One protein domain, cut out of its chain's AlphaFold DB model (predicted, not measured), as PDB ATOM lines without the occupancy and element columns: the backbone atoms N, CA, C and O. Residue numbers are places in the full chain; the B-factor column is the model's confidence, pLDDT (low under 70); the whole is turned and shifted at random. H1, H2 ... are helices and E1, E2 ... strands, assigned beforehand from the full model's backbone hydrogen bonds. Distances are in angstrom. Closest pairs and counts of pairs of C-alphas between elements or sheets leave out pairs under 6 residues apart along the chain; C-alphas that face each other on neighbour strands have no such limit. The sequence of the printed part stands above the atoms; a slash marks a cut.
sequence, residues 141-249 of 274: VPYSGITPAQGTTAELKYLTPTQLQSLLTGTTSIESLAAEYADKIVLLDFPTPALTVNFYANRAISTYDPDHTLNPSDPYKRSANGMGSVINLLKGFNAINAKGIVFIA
ATOM      1  N   VAL A 141     -23.410  13.662  89.680       86.38
ATOM      2  CA  VAL A 141     -22.409  14.384  90.473       86.38
ATOM      3  C   VAL A 141     -21.014  13.895  90.069       86.38
ATOM      4  O   VAL A 141     -20.743  12.690  90.187       86.38
ATOM      5  N   PRO A 142     -20.105  14.776  89.600       82.31
ATOM      6  CA  PRO A 142     -18.745  14.379  89.255       82.31
ATOM      7  C   PRO A 142     -18.026  13.710  90.428       82.31
ATOM      8  O   PRO A 142     -18.166  14.130  91.576       82.31
ATOM      9  N   TYR A 143     -17.248  12.667  90.132       83.44
ATOM     10  CA  TYR A 143     -16.513  11.865  91.121       83.44
ATOM     11  C   TYR A 143     -17.382  11.082  92.123       83.44
ATOM     12  O   TYR A 143     -16.865  10.484  93.070       83.44
ATOM     13  N   SER A 144     -18.698  10.999  91.907       88.81
ATOM     14  CA  SER A 144     -19.554  10.062  92.642       88.81
ATOM     15  C   SER A 144     -19.251   8.596  92.276       88.81
ATOM     16  O   SER A 144     -18.455   8.293  91.380       88.81
ATOM     17  N   GLY A 145     -19.840   7.663  93.025       90.50
ATOM     18  CA  GLY A 145     -19.705   6.221  92.819       90.50
ATOM     19  C   GLY A 145     -20.390   5.689  91.554       90.50
ATOM     20  O   GLY A 145     -21.210   6.359  90.931       90.50
ATOM     21  N   ILE A 146     -20.069   4.443  91.194       91.75
ATOM     22  CA  ILE A 146     -20.755   3.688  90.133       91.75
ATOM     23  C   ILE A 146     -21.884   2.838  90.695       91.75
ATOM     24  O   ILE A 146     -21.804   2.323  91.809       91.75
ATOM     25  N   THR A 147     -22.900   2.598  89.876       92.62
ATOM     26  CA  THR A 147     -23.876   1.539  90.143       92.62
ATOM     27  C   THR A 147     -23.424   0.220  89.506       92.62
ATOM     28  O   THR A 147     -22.654   0.235  88.541       92.62
ATOM     29  N   PRO A 148     -23.955  -0.934  89.951       90.25
ATOM     30  CA  PRO A 148     -23.876  -2.178  89.188       90.25
ATOM     31  C   PRO A 148     -24.431  -2.024  87.762       90.25
ATOM     32  O   PRO A 148     -25.164  -1.080  87.465       90.25
ATOM     33  N   ALA A 149     -24.128  -2.977  86.875       88.50
ATOM     34  CA  ALA A 149     -24.538  -2.915  85.469       88.50
ATOM     35  C   ALA A 149     -26.066  -2.806  85.291       88.50
ATOM     36  O   ALA A 149     -26.529  -2.088  84.404       88.50
ATOM     37  N   GLN A 150     -26.835  -3.473  86.150       87.12
ATOM     38  CA  GLN A 150     -28.297  -3.423  86.195       87.12
ATOM     39  C   GLN A 150     -28.862  -2.124  86.802       87.12
ATOM     40  O   GLN A 150     -30.074  -1.936  86.839       87.12
ATOM     41  N   GLY A 151     -27.996  -1.225  87.272       90.94
ATOM     42  CA  GLY A 151     -28.369  -0.062  88.062       90.94
ATOM     43  C   GLY A 151     -28.682  -0.411  89.518       90.94
ATOM     44  O   GLY A 151     -28.546  -1.548  89.971       90.94
ATOM     45  N   THR A 152     -29.108   0.605  90.253       92.31
ATOM     46  CA  THR A 152     -29.540   0.530  91.645       92.31
ATOM     47  C   THR A 152     -30.973   1.040  91.751       92.31
ATOM     48  O   THR A 152     -31.284   2.134  91.263       92.31
ATOM     49  N   THR A 153     -31.830   0.265  92.412       93.19
ATOM     50  CA  THR A 153     -33.207   0.635  92.756       93.19
ATOM     51  C   THR A 153     -33.377   0.468  94.256       93.19
ATOM     52  O   THR A 153     -33.050  -0.583  94.799       93.19
ATOM     53  N   ALA A 154     -33.874   1.508  94.913       94.19
ATOM     54  CA  ALA A 154     -34.194   1.507  96.330       94.19
ATOM     55  C   ALA A 154     -35.288   2.543  96.602       94.19
ATOM     56  O   ALA A 154     -35.594   3.371  95.742       94.19
ATOM     57  N   GLU A 155     -35.864   2.491  97.797       95.38
ATOM     58  CA  GLU A 155     -36.811   3.506  98.249       95.38
ATOM     59  C   GLU A 155     -36.130   4.879  98.321       95.38
ATOM     60  O   GLU A 155     -35.012   5.006  98.830       95.38
ATOM     61  N   LEU A 156     -36.821   5.895  97.797       95.12
ATOM     62  CA  LEU A 156     -36.411   7.289  97.882       95.12
ATOM     63  C   LEU A 156     -36.858   7.860  99.229       95.12
ATOM     64  O   LEU A 156     -38.042   7.815  99.557       95.12
ATOM     65  N   LYS A 157     -35.928   8.428  99.994       97.44
ATOM     66  CA  LYS A 157     -36.211   9.014 101.305       97.44
ATOM     67  C   LYS A 157     -35.695  10.446 101.356       97.44
ATOM     68  O   LYS A 157     -34.508  10.683 101.149       97.44
ATOM     69  N   TYR A 158     -36.589  11.392 101.630       97.62
ATOM     70  CA  TYR A 158     -36.234  12.804 101.739       97.62
ATOM     71  C   TYR A 158     -35.576  13.110 103.088       97.62
ATOM     72  O   TYR A 158     -36.169  12.858 104.137       97.62
ATOM     73  N   LEU A 159     -34.367  13.667 103.032       97.75
ATOM     74  CA  LEU A 159     -33.667  14.269 104.154       97.75
ATOM     75  C   LEU A 159     -34.176  15.694 104.328       97.75
ATOM     76  O   LEU A 159     -33.961  16.558 103.479       97.75
ATOM     77  N   THR A 160     -34.854  15.937 105.443       96.25
ATOM     78  CA  THR A 160     -35.480  17.239 105.688       96.25
ATOM     79  C   THR A 160     -34.438  18.361 105.794       96.25
ATOM     80  O   THR A 160     -33.313  18.107 106.240       96.25
ATOM     81  N   PRO A 161     -34.802  19.625 105.499       93.31
ATOM     82  CA  PRO A 161     -33.888  20.759 105.646       93.31
ATOM     83  C   PRO A 161     -33.318  20.880 107.063       93.31
ATOM     84  O   PRO A 161     -32.149  21.215 107.234       93.31
ATOM     85  N   THR A 162     -34.110  20.539 108.085       95.06
ATOM     86  CA  THR A 162     -33.665  20.514 109.484       95.06
ATOM     87  C   THR A 162     -32.594  19.451 109.727       95.06
ATOM     88  O   THR A 162     -31.581  19.746 110.355       95.06
ATOM     89  N   GLN A 163     -32.776  18.226 109.220       95.75
ATOM     90  CA  GLN A 163     -31.763  17.170 109.341       95.75
ATOM     91  C   GLN A 163     -30.490  17.529 108.567       95.75
ATOM     92  O   GLN A 163     -29.392  17.369 109.099       95.75
ATOM     93  N   LEU A 164     -30.630  18.059 107.347       94.44
ATOM     94  CA  LEU A 164     -29.501  18.532 106.552       94.44
ATOM     95  C   LEU A 164     -28.726  19.619 107.300       94.44
ATOM     96  O   LEU A 164     -27.513  19.507 107.444       94.44
ATOM     97  N   GLN A 165     -29.413  20.626 107.841       92.56
ATOM     98  CA  GLN A 165     -28.772  21.685 108.616       92.56
ATOM     99  C   GLN A 165     -28.007  21.119 109.819       92.56
ATOM    100  O   GLN A 165     -26.854  21.490 110.015       92.56
ATOM    101  N   SER A 166     -28.601  20.189 110.573       94.00
ATOM    102  CA  SER A 166     -27.941  19.548 111.716       94.00
ATOM    103  C   SER A 166     -26.690  18.756 111.328       94.00
ATOM    104  O   SER A 166     -25.723  18.747 112.090       94.00
ATOM    105  N   LEU A 167     -26.681  18.108 110.154       94.19
ATOM    106  CA  LEU A 167     -25.482  17.456 109.616       94.19
ATOM    107  C   LEU A 167     -24.413  18.488 109.236       94.19
ATOM    108  O   LEU A 167     -23.248  18.325 109.588       94.19
ATOM    109  N   LEU A 168     -24.802  19.567 108.549       90.19
ATOM    110  CA  LEU A 168     -23.875  20.606 108.086       90.19
ATOM    111  C   LEU A 168     -23.247  21.407 109.238       90.19
ATOM    112  O   LEU A 168     -22.119  21.875 109.103       90.19
ATOM    113  N   THR A 169     -23.943  21.554 110.368       91.06
ATOM    114  CA  THR A 169     -23.413  22.202 111.583       91.06
ATOM    115  C   THR A 169     -22.726  21.233 112.543       91.06
ATOM    116  O   THR A 169     -22.203  21.671 113.566       91.06
ATOM    117  N   GLY A 170     -22.742  19.928 112.256       91.69
ATOM    118  CA  GLY A 170     -22.187  18.895 113.133       91.69
ATOM    119  C   GLY A 170     -22.978  18.672 114.428       91.69
ATOM    120  O   GLY A 170     -22.469  18.062 115.364       91.69
ATOM    121  N   THR A 171     -24.219  19.157 114.508       94.81
ATOM    122  CA  THR A 171     -25.111  18.935 115.661       94.81
ATOM    123  C   THR A 171     -25.671  17.509 115.677       94.81
ATOM    124  O   THR A 171     -26.107  17.009 116.712       94.81
ATOM    125  N   THR A 172     -25.654  16.827 114.535       93.62
ATOM    126  CA  THR A 172     -26.020  15.416 114.395       93.62
ATOM    127  C   THR A 172     -24.946  14.703 113.586       93.62
ATOM    128  O   THR A 172     -24.395  15.278 112.649       93.62
ATOM    129  N   SER A 173     -24.640  13.457 113.950       95.19
ATOM    130  CA  SER A 173     -23.693  12.627 113.205       95.19
ATOM    131  C   SER A 173     -24.421  11.788 112.158       95.19
ATOM    132  O   SER A 173     -25.586  11.420 112.346       95.19
ATOM    133  N   ILE A 174     -23.735  11.454 111.066       95.50
ATOM    134  CA  ILE A 174     -24.335  10.671 109.982       95.50
ATOM    135  C   ILE A 174     -24.722   9.260 110.450       95.50
ATOM    136  O   ILE A 174     -25.735   8.718 110.018       95.50
ATOM    137  N   GLU A 175     -23.979   8.692 111.400       96.56
ATOM    138  CA  GLU A 175     -24.201   7.356 111.957       96.56
ATOM    139  C   GLU A 175     -25.547   7.244 112.674       96.56
ATOM    140  O   GLU A 175     -26.213   6.214 112.577       96.56
ATOM    141  N   SER A 176     -25.998   8.311 113.343       96.38
ATOM    142  CA  SER A 176     -27.314   8.327 113.997       96.38
ATOM    143  C   SER A 176     -28.487   8.224 113.015       96.38
ATOM    144  O   SER A 176     -29.593   7.865 113.415       96.38
ATOM    145  N   LEU A 177     -28.245   8.493 111.729       96.12
ATOM    146  CA  LEU A 177     -29.240   8.409 110.663       96.12
ATOM    147  C   LEU A 177     -29.247   7.036 109.971       96.12
ATOM    148  O   LEU A 177     -30.100   6.786 109.120       96.12
ATOM    149  N   ALA A 178     -28.348   6.115 110.342       97.06
ATOM    150  CA  ALA A 178     -28.212   4.815 109.685       97.06
ATOM    151  C   ALA A 178     -29.523   4.015 109.666       97.06
ATOM    152  O   ALA A 178     -29.899   3.484 108.628       97.06
ATOM    153  N   ALA A 179     -30.266   3.984 110.777       96.69
ATOM    154  CA  ALA A 179     -31.527   3.242 110.853       96.69
ATOM    155  C   ALA A 179     -32.603   3.757 109.877       96.69
ATOM    156  O   ALA A 179     -33.473   2.993 109.465       96.69
ATOM    157  N   GLU A 180     -32.558   5.041 109.510       97.12
ATOM    158  CA  GLU A 180     -33.548   5.663 108.628       97.12
ATOM    159  C   GLU A 180     -33.119   5.644 107.151       97.12
ATOM    160  O   GLU A 180     -33.969   5.498 106.271       97.12
ATOM    161  N   TYR A 181     -31.817   5.770 106.874       98.25
ATOM    162  CA  TYR A 181     -31.297   5.996 105.518       98.25
ATOM    163  C   TYR A 181     -30.442   4.854 104.954       98.25
ATOM    164  O   TYR A 181     -30.132   4.874 103.759       98.25
ATOM    165  N   ALA A 182     -30.082   3.844 105.755       97.75
ATOM    166  CA  ALA A 182     -29.421   2.651 105.234       97.75
ATOM    167  C   ALA A 182     -30.291   1.981 104.164       97.75
ATOM    168  O   ALA A 182     -31.517   1.898 104.272       97.75
ATOM    169  N   ASP A 183     -29.638   1.529 103.098       98.00
ATOM    170  CA  ASP A 183     -30.258   0.906 101.933       98.00
ATOM    171  C   ASP A 183     -31.276   1.786 101.164       98.00
ATOM    172  O   ASP A 183     -31.957   1.285 100.268       98.00
ATOM    173  N   LYS A 184     -31.357   3.098 101.441       98.25
ATOM    174  CA  LYS A 184     -32.212   4.065 100.718       98.25
ATOM    175  C   LYS A 184     -31.435   4.861  99.672       98.25
ATOM    176  O   LYS A 184     -30.215   4.998  99.761       98.25
ATOM    177  N   ILE A 185     -32.140   5.432  98.696       97.88
ATOM    178  CA  ILE A 185     -31.632   6.577  97.926       97.88
ATOM    179  C   ILE A 185     -32.080   7.843  98.658       97.88
ATOM    180  O   ILE A 185     -33.271   8.036  98.901       97.88
ATOM    181  N   VAL A 186     -31.130   8.694  99.030       98.31
ATOM    182  CA  VAL A 186     -31.397   9.904  99.814       98.31
ATOM    183  C   VAL A 186     -31.705  11.066  98.877       98.31
ATOM    184  O   VAL A 186     -30.898  11.381  98.012       98.31
ATOM    185  N   LEU A 187     -32.856  11.708  99.048       96.75
ATOM    186  CA  LEU A 187     -33.224  12.940  98.345       96.75
ATOM    187  C   LEU A 187     -33.008  14.128  99.281       96.75
ATOM    188  O   LEU A 187     -33.435  14.071 100.429       96.75
ATOM    189  N   LEU A 188     -32.391  15.206  98.812       95.50
ATOM    190  CA  LEU A 188     -32.162  16.400  99.627       95.50
ATOM    191  C   LEU A 188     -32.009  17.645  98.763       95.50
ATOM    192  O   LEU A 188     -31.635  17.557  97.596       95.50
ATOM    193  N   ASP A 189     -32.232  18.810  99.357       91.00
ATOM    194  CA  ASP A 189     -31.906  20.080  98.715       91.00
ATOM    195  C   ASP A 189     -30.393  20.255  98.580       91.00
ATOM    196  O   ASP A 189     -29.616  19.849  99.452       91.00
ATOM    197  N   PHE A 190     -29.958  20.888  97.489       87.81
ATOM    198  CA  PHE A 190     -28.544  21.178  97.292       87.81
ATOM    199  C   PHE A 190     -28.022  22.069  98.439       87.81
ATOM    200  O   PHE A 190     -28.569  23.161  98.657       87.81
ATOM    201  N   PRO A 191     -26.957  21.664  99.165       86.88
ATOM    202  CA  PRO A 191     -26.496  22.349 100.372       86.88
ATOM    203  C   PRO A 191     -25.835  23.685 100.021       86.88
ATOM    204  O   PRO A 191     -24.623  23.779  99.854       86.88
ATOM    205  N   THR A 192     -26.637  24.737  99.890       79.56
ATOM    206  CA  THR A 192     -26.160  26.057  99.473       79.56
ATOM    207  C   THR A 192     -25.862  26.899 100.711       79.56
ATOM    208  O   THR A 192     -26.804  27.293 101.403       79.56
ATOM    209  N   PRO A 193     -24.588  27.197 101.025       75.94
ATOM    210  CA  PRO A 193     -24.274  28.038 102.170       75.94
ATOM    211  C   PRO A 193     -24.852  29.445 101.974       75.94
ATOM    212  O   PRO A 193     -24.808  30.008 100.878       75.94
ATOM    213  N   ALA A 194     -25.371  30.024 103.056       80.31
ATOM    214  CA  ALA A 194     -25.815  31.412 103.081       80.31
ATOM    215  C   ALA A 194     -24.593  32.338 103.176       80.31
ATOM    216  O   ALA A 194     -24.187  32.748 104.261       80.31
ATOM    217  N   LEU A 195     -23.969  32.621 102.032       86.00
ATOM    218  CA  LEU A 195     -22.908  33.620 101.934       86.00
ATOM    219  C   LEU A 195     -23.506  34.991 101.624       86.00
ATOM    220  O   LEU A 195     -24.611  35.098 101.089       86.00
ATOM    221  N   THR A 196     -22.752  36.040 101.937       91.06
ATOM    222  CA  THR A 196     -23.072  37.411 101.535       91.06
ATOM    223  C   THR A 196     -21.990  37.963 100.618       91.06
ATOM    224  O   THR A 196     -20.886  37.415 100.549       91.06
ATOM    225  N   VAL A 197     -22.269  39.077  99.945       88.38
ATOM    226  CA  VAL A 197     -21.259  39.817  99.171       88.38
ATOM    227  C   VAL A 197     -20.013  40.118 100.019       88.38
ATOM    228  O   VAL A 197     -18.886  39.945  99.550       88.38
ATOM    229  N   ASN A 198     -20.189  40.451 101.305       91.25
ATOM    230  CA  ASN A 198     -19.089  40.716 102.239       91.25
ATOM    231  C   ASN A 198     -18.104  39.540 102.396       91.25
ATOM    232  O   ASN A 198     -16.918  39.753 102.650       91.25
ATOM    233  N   PHE A 199     -18.564  38.291 102.250       88.69
ATOM    234  CA  PHE A 199     -17.679  37.124 102.308       88.69
ATOM    235  C   PHE A 199     -16.589  37.192 101.227       88.69
ATOM    236  O   PHE A 199     -15.430  36.873 101.506       88.69
ATOM    237  N   TYR A 200     -16.949  37.631 100.020       87.38
ATOM    238  CA  TYR A 200     -16.028  37.752  98.891       87.38
ATOM    239  C   TYR A 200     -15.273  39.073  98.906       87.38
ATOM    240  O   TYR A 200     -14.064  39.064  98.700       87.38
ATOM    241  N   ALA A 201     -15.949  40.183  99.217       86.88
ATOM    242  CA  ALA A 201     -15.328  41.505  99.250       86.88
ATOM    243  C   ALA A 201     -14.101  41.547 100.182       86.88
ATOM    244  O   ALA A 201     -13.058  42.060  99.796       86.88
ATOM    245  N   ASN A 202     -14.168  40.905 101.357       89.19
ATOM    246  CA  ASN A 202     -13.041  40.846 102.303       89.19
ATOM    247  C   ASN A 202     -11.883  39.925 101.876       89.19
ATOM    248  O   ASN A 202     -10.853  39.885 102.543       89.19
ATOM    249  N   ARG A 203     -12.059  39.133 100.812       88.50
ATOM    250  CA  ARG A 203     -11.041  38.228 100.248       88.50
ATOM    251  C   ARG A 203     -10.563  38.684  98.871       88.50
ATOM    252  O   ARG A 203      -9.668  38.058  98.305       88.50
ATOM    253  N   ALA A 204     -11.174  39.726  98.317       86.25
ATOM    254  CA  ALA A 204     -10.850  40.234  97.001       86.25
ATOM    255  C   ALA A 204      -9.528  41.012  97.041       86.25
ATOM    256  O   ALA A 204      -9.270  41.781  97.963       86.25
ATOM    257  N   ILE A 205      -8.701  40.827  96.011       84.56
ATOM    258  CA  ILE A 205      -7.511  41.663  95.792       84.56
ATOM    259  C   ILE A 205      -7.936  43.067  95.325       84.56
ATOM    260  O   ILE A 205      -7.284  44.054  95.648       84.56
ATOM    261  N   SER A 206      -9.041  43.158  94.579       82.00
ATOM    262  CA  SER A 206      -9.669  44.402  94.131       82.00
ATOM    263  C   SER A 206     -11.164  44.178  93.892       82.00
ATOM    264  O   SER A 206     -11.572  43.067  93.545       82.00
ATOM    265  N   THR A 207     -11.963  45.233  94.050       82.38
ATOM    266  CA  THR A 207     -13.404  45.250  93.768       82.38
ATOM    267  C   THR A 207     -13.692  46.381  92.789       82.38
ATOM    268  O   THR A 207     -13.376  47.535  93.071       82.38
ATOM    269  N   TYR A 208     -14.306  46.059  91.651       82.88
ATOM    270  CA  TYR A 208     -14.799  47.051  90.696       82.88
ATOM    271  C   TYR A 208     -16.303  47.254  90.912       82.88
ATOM    272  O   TYR A 208     -17.106  46.429  90.485       82.88
ATOM    273  N   ASP A 209     -16.662  48.327  91.616       85.75
ATOM    274  CA  ASP A 209     -18.049  48.747  91.874       85.75
ATOM    275  C   ASP A 209     -18.140  50.286  91.856       85.75
ATOM    276  O   ASP A 209     -18.353  50.912  92.898       85.75
ATOM    277  N   PRO A 210     -17.880  50.924  90.695       88.31
ATOM    278  CA  PRO A 210     -17.821  52.385  90.587       88.31
ATOM    279  C   PRO A 210     -19.156  53.068  90.917       88.31
ATOM    280  O   PRO A 210     -19.159  54.217  91.348       88.31
ATOM    281  N   ASP A 211     -20.269  52.349  90.753       93.62
ATOM    282  CA  ASP A 211     -21.623  52.841  91.013       93.62
ATOM    283  C   ASP A 211     -22.120  52.516  92.436       93.62
ATOM    284  O   ASP A 211     -23.263  52.823  92.775       93.62
ATOM    285  N   HIS A 212     -21.278  51.905  93.281       87.25
ATOM    286  CA  HIS A 212     -21.599  51.530  94.665       87.25
ATOM    287  C   HIS A 212     -22.879  50.688  94.803       87.25
ATOM    288  O   HIS A 212     -23.697  50.888  95.704       87.25
ATOM    289  N   THR A 213     -23.060  49.746  93.882       90.56
ATOM    290  CA  THR A 213     -24.247  48.888  93.798       90.56
ATOM    291  C   THR A 213     -24.144  47.629  94.652       90.56
ATOM    292  O   THR A 213     -25.165  47.006  94.941       90.56
ATOM    293  N   LEU A 214     -22.939  47.244  95.085       88.12
ATOM    294  CA  LEU A 214     -22.731  46.061  95.912       88.12
ATOM    295  C   LEU A 214     -23.051  46.362  97.379       88.12
ATOM    296  O   LEU A 214     -22.269  47.000  98.085       88.12
ATOM    297  N   ASN A 215     -24.159  45.825  97.889       90.31
ATOM    298  CA  ASN A 215     -24.436  45.865  99.319       90.31
ATOM    299  C   ASN A 215     -23.781  44.655 100.019       90.31
ATOM    300  O   ASN A 215     -24.089  43.509  99.690       90.31
ATOM    301  N   PRO A 216     -22.898  44.858 101.019       89.88
ATOM    302  CA  PRO A 216     -22.202  43.768 101.708       89.88
ATOM    303  C   PRO A 216     -23.125  42.719 102.347       89.88
ATOM    304  O   PRO A 216     -22.719  41.566 102.525       89.88
ATOM    305  N   SER A 217     -24.351  43.110 102.704       92.44
ATOM    306  CA  SER A 217     -25.349  42.221 103.309       92.44
ATOM    307  C   SER A 217     -26.146  41.419 102.282       92.44
ATOM    308  O   SER A 217     -26.891  40.521 102.678       92.44
ATOM    309  N   ASP A 218     -26.001  41.712 100.986       89.62
ATOM    310  CA  ASP A 218     -26.769  41.024  99.956       89.62
ATOM    311  C   ASP A 218     -26.429  39.533  99.931       89.62
ATOM    312  O   ASP A 218     -25.250  39.154 100.012       89.62
ATOM    313  N   PRO A 219     -27.448  38.664  99.815       85.81
ATOM    314  CA  PRO A 219     -27.238  37.232  99.757       85.81
ATOM    315  C   PRO A 219     -26.521  36.855  98.460       85.81
ATOM    316  O   PRO A 219     -26.954  37.191  97.360       85.81
ATOM    317  N   TYR A 220     -25.462  36.064  98.589       78.81
ATOM    318  CA  TYR A 220     -24.729  35.496  97.468       78.81
ATOM    319  C   TYR A 220     -24.935  33.980  97.441       78.81
ATOM    320  O   TYR A 220     -24.327  33.234  98.211       78.81
ATOM    321  N   LYS A 221     -25.812  33.511  96.548       73.00
ATOM    322  CA  LYS A 221     -26.148  32.088  96.396       73.00
ATOM    323  C   LYS A 221     -25.597  31.540  95.082       73.00
ATOM    324  O   LYS A 221     -25.916  32.053  94.007       73.00
ATOM    325  N   ARG A 222     -24.770  30.497  95.177       71.38
ATOM    326  CA  ARG A 222     -24.262  29.701  94.050       71.38
ATOM    327  C   ARG A 222     -24.101  28.254  94.503       71.38
ATOM    328  O   ARG A 222     -23.426  28.029  95.510       71.38
ATOM    329  N   SER A 223     -24.635  27.289  93.751       69.38
ATOM    330  CA  SER A 223     -24.471  25.860  94.078       69.38
ATOM    331  C   SER A 223     -23.000  25.437  94.128       69.38
ATOM    332  O   SER A 223     -22.620  24.618  94.956       69.38
ATOM    333  N   ALA A 224     -22.120  26.074  93.347       69.69
ATOM    334  CA  ALA A 224     -20.677  25.819  93.408       69.69
ATOM    335  C   ALA A 224     -20.087  25.951  94.831       69.69
ATOM    336  O   ALA A 224     -19.183  25.199  95.196       69.69
ATOM    337  N   ASN A 225     -20.632  26.839  95.671       77.19
ATOM    338  CA  ASN A 225     -20.165  27.030  97.048       77.19
ATOM    339  C   ASN A 225     -20.520  25.860  97.980       77.19
ATOM    340  O   ASN A 225     -19.918  25.712  99.040       77.19
ATOM    341  N   GLY A 226     -21.500  25.039  97.603       81.25
ATOM    342  CA  GLY A 226     -21.938  23.876  98.371       81.25
ATOM    343  C   GLY A 226     -21.162  22.593  98.080       81.25
ATOM    344  O   GLY A 226     -21.397  21.582  98.737       81.25
ATOM    345  N   MET A 227     -20.228  22.604  97.122       81.44
ATOM    346  CA  MET A 227     -19.556  21.380  96.665       81.44
ATOM    347  C   MET A 227     -18.775  20.663  97.770       81.44
ATOM    348  O   MET A 227     -18.809  19.437  97.833       81.44
ATOM    349  N   GLY A 228     -18.139  21.391  98.694       84.44
ATOM    350  CA  GLY A 228     -17.488  20.769  99.855       84.44
ATOM    351  C   GLY A 228     -18.468  19.958 100.716       84.44
ATOM    352  O   GLY A 228     -18.162  18.845 101.137       84.44
ATOM    353  N   SER A 229     -19.683  20.475 100.909       88.38
ATOM    354  CA  SER A 229     -20.752  19.778 101.626       88.38
ATOM    355  C   SER A 229     -21.259  18.560 100.855       88.38
ATOM    356  O   SER A 229     -21.447  17.507 101.456       88.38
ATOM    357  N   VAL A 230     -21.420  18.663  99.529       88.94
ATOM    358  CA  VAL A 230     -21.797  17.531  98.657       88.94
ATOM    359  C   VAL A 230     -20.830  16.356  98.830       88.94
ATOM    360  O   VAL A 230     -21.265  15.221  99.014       88.94
ATOM    361  N   ILE A 231     -19.522  16.630  98.847       88.31
ATOM    362  CA  ILE A 231     -18.474  15.616  99.035       88.31
ATOM    363  C   ILE A 231     -18.613  14.919 100.388       88.31
ATOM    364  O   ILE A 231     -18.585  13.688 100.466       88.31
ATOM    365  N   ASN A 232     -18.784  15.697 101.457       90.62
ATOM    366  CA  ASN A 232     -18.927  15.156 102.807       90.62
ATOM    367  C   ASN A 232     -20.198  14.312 102.947       90.62
ATOM    368  O   ASN A 232     -20.159  13.254 103.572       90.62
ATOM    369  N   LEU A 233     -21.302  14.735 102.327       94.00
ATOM    370  CA  LEU A 233     -22.559  13.989 102.326       94.00
ATOM    371  C   LEU A 233     -22.429  12.678 101.547       94.00
ATOM    372  O   LEU A 233     -22.853  11.644 102.053       94.00
ATOM    373  N   LEU A 234     -21.779  12.676 100.378       94.12
ATOM    374  CA  LEU A 234     -21.491  11.449  99.627       94.12
ATOM    375  C   LEU A 234     -20.684  10.450 100.466       94.12
ATOM    376  O   LEU A 234     -21.087   9.293 100.592       94.12
ATOM    377  N   LYS A 235     -19.579  10.899 101.078       93.50
ATOM    378  CA  LYS A 235     -18.730  10.055 101.938       93.50
ATOM    379  C   LYS A 235     -19.497   9.550 103.169       93.50
ATOM    380  O   LYS A 235     -19.414   8.368 103.496       93.50
ATOM    381  N   GLY A 236     -20.265  10.419 103.824       94.94
ATOM    382  CA  GLY A 236     -21.038  10.082 105.019       94.94
ATOM    383  C   GLY A 236     -22.160   9.080 104.741       94.94
ATOM    384  O   GLY A 236     -22.256   8.061 105.420       94.94
ATOM    385  N   PHE A 237     -22.986   9.323 103.722       97.38
ATOM    386  CA  PHE A 237     -24.070   8.407 103.365       97.38
ATOM    387  C   PHE A 237     -23.550   7.071 102.820       97.38
ATOM    388  O   PHE A 237     -24.167   6.033 103.063       97.38
ATOM    389  N   ASN A 238     -22.378   7.060 102.174       96.44
ATOM    390  CA  ASN A 238     -21.682   5.816 101.844       96.44
ATOM    391  C   ASN A 238     -21.343   4.999 103.103       96.44
ATOM    392  O   ASN A 238     -21.550   3.788 103.129       96.44
ATOM    393  N   ALA A 239     -20.850   5.659 104.158       96.19
ATOM    394  CA  ALA A 239     -20.431   5.004 105.401       96.19
ATOM    395  C   ALA A 239     -21.587   4.316 106.148       96.19
ATOM    396  O   ALA A 239     -21.357   3.341 106.861       96.19
ATOM    397  N   ILE A 240     -22.826   4.773 105.943       97.50
ATOM    398  CA  ILE A 240     -24.036   4.145 106.494       97.50
ATOM    399  C   ILE A 240     -24.785   3.268 105.477       97.50
ATOM    400  O   ILE A 240     -25.948   2.932 105.689       97.50
ATOM    401  N   ASN A 241     -24.125   2.872 104.378       97.00
ATOM    402  CA  ASN A 241     -24.666   1.971 103.352       97.00
ATOM    403  C   ASN A 241     -25.966   2.491 102.690       97.00
ATOM    404  O   ASN A 241     -26.865   1.721 102.339       97.00
ATOM    405  N   ALA A 242     -26.072   3.805 102.468       98.25
ATOM    406  CA  ALA A 242     -27.057   4.329 101.523       98.25
ATOM    407  C   ALA A 242     -26.774   3.794 100.104       98.25
ATOM    408  O   ALA A 242     -25.651   3.422  99.762       98.25
ATOM    409  N   LYS A 243     -27.799   3.752  99.251       97.56
ATOM    410  CA  LYS A 243     -27.713   3.249  97.866       97.56
ATOM    411  C   LYS A 243     -27.480   4.332  96.820       97.56
ATOM    412  O   LYS A 243     -27.138   4.015  95.680       97.56
ATOM    413  N   GLY A 244     -27.674   5.589  97.192       96.94
ATOM    414  CA  GLY A 244     -27.437   6.736  96.333       96.94
ATOM    415  C   GLY A 244     -27.862   8.031  96.997       96.94
ATOM    416  O   GLY A 244     -28.495   8.015  98.054       96.94
ATOM    417  N   ILE A 245     -27.547   9.139  96.343       96.56
ATOM    418  CA  ILE A 245     -27.994  10.470  96.744       96.56
ATOM    419  C   ILE A 245     -28.492  11.245  95.520       96.56
ATOM    420  O   ILE A 245     -27.955  11.085  94.426       96.56
ATOM    421  N   VAL A 246     -29.528  12.055  95.696       94.12
ATOM    422  CA  VAL A 246     -30.105  12.914  94.659       94.12
ATOM    423  C   VAL A 246     -30.250  14.318  95.230       94.12
ATOM    424  O   VAL A 246     -31.000  14.521  96.186       94.12
ATOM    425  N   PHE A 247     -29.541  15.277  94.647       91.19
ATOM    426  CA  PHE A 247     -29.575  16.677  95.042       91.19
ATOM    427  C   PHE A 247     -30.595  17.447  94.201       91.19
ATOM    428  O   PHE A 247     -30.537  17.481  92.973       91.19
ATOM    429  N   ILE A 248     -31.517  18.133  94.868       88.38
ATOM    430  CA  ILE A 248     -32.448  19.058  94.226       88.38
ATOM    431  C   ILE A 248     -31.702  20.378  94.017       88.38
ATOM    432  O   ILE A 248     -31.445  21.123  94.965       88.38
ATOM    433  N   ALA A 249     -31.296  20.641  92.773       77.50
ATOM    434  CA  ALA A 249     -30.584  21.859  92.408       77.50
ATOM    435  C   ALA A 249     -31.502  23.092  92.480       77.50
ATOM    436  O   ALA A 249     -32.617  23.079  91.962       77.50
TER     437      ALA A 249
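Overview. This is residues 141 to 249 of the 274 residues of an uncharacterized protein of Acinetobacter sp. NIPH 758 (UniProt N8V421). A small sheet of three parallel strands, E1, E2 and E3, and the helices H1, H2 and H4, which only graze it, make a body at one end, and a long two-way arm through H3 runs away from it, its residues 203 to 213 sticking out free. The printed part has 109 residues, with 51 in named elements, under half, in the order E1 H1 H2 E2 H3 H4 E3; the sheet's order is E1 E2 E3. The class is mixed, helices and strands; the whole is loose, with a radius of gyration of the C-alphas of 17.6 A, and elongated, spanning 56 by 32 by 19 A.

Along the chain. Start at C-alpha 156, (-36.411, 7.289, 97.882), where E1, residues 156 to 158, begins. Next come H1, residues 161 to 168, H2, 174 to 181, E2, 185 to 189, 13.5 A long, and H3, 197 to 201. H4, 223 to 239, runs 24.1 A, with a kink of 35 degrees near residue 230. E3, 244 to 248, ends at C-alpha 248, (-32.448, 19.058, 94.226).

Arrangement. Look at N 157 and O 185, 2.9 A apart, between parallel E1 and E2, and at N 246 and O 186, 2.8 A, between parallel E2 and E3. E1, H1 H2, E2 and E2, H3 H4, E3 are strand-helix-strand units, parallel neighbour strands with helices between, both crossovers right-handed. H4 only grazes the sheet with residues 230 to 238. H4 touches H2 with residues 236 to 239 alone, closest at C-alphas Ile 174 and Gly 236, 6.0 A, about perpendicular at 75 degrees. H3 and H4 are apart. Every O i to N i+4 pair is within hydrogen-bond range in H1 and H3, against 10 of 13 in H4 and 1 of 4 in H2, where 4 of 5 O i to N i+3 pairs are.

Size, cuts and confidence. The C-alphas farthest apart are those of Gln 150 and Pro 210, 57.0 A. The printed part has no cut; the link H3 to H4 is long, and residues 223 to 224 have pLDDT under 70.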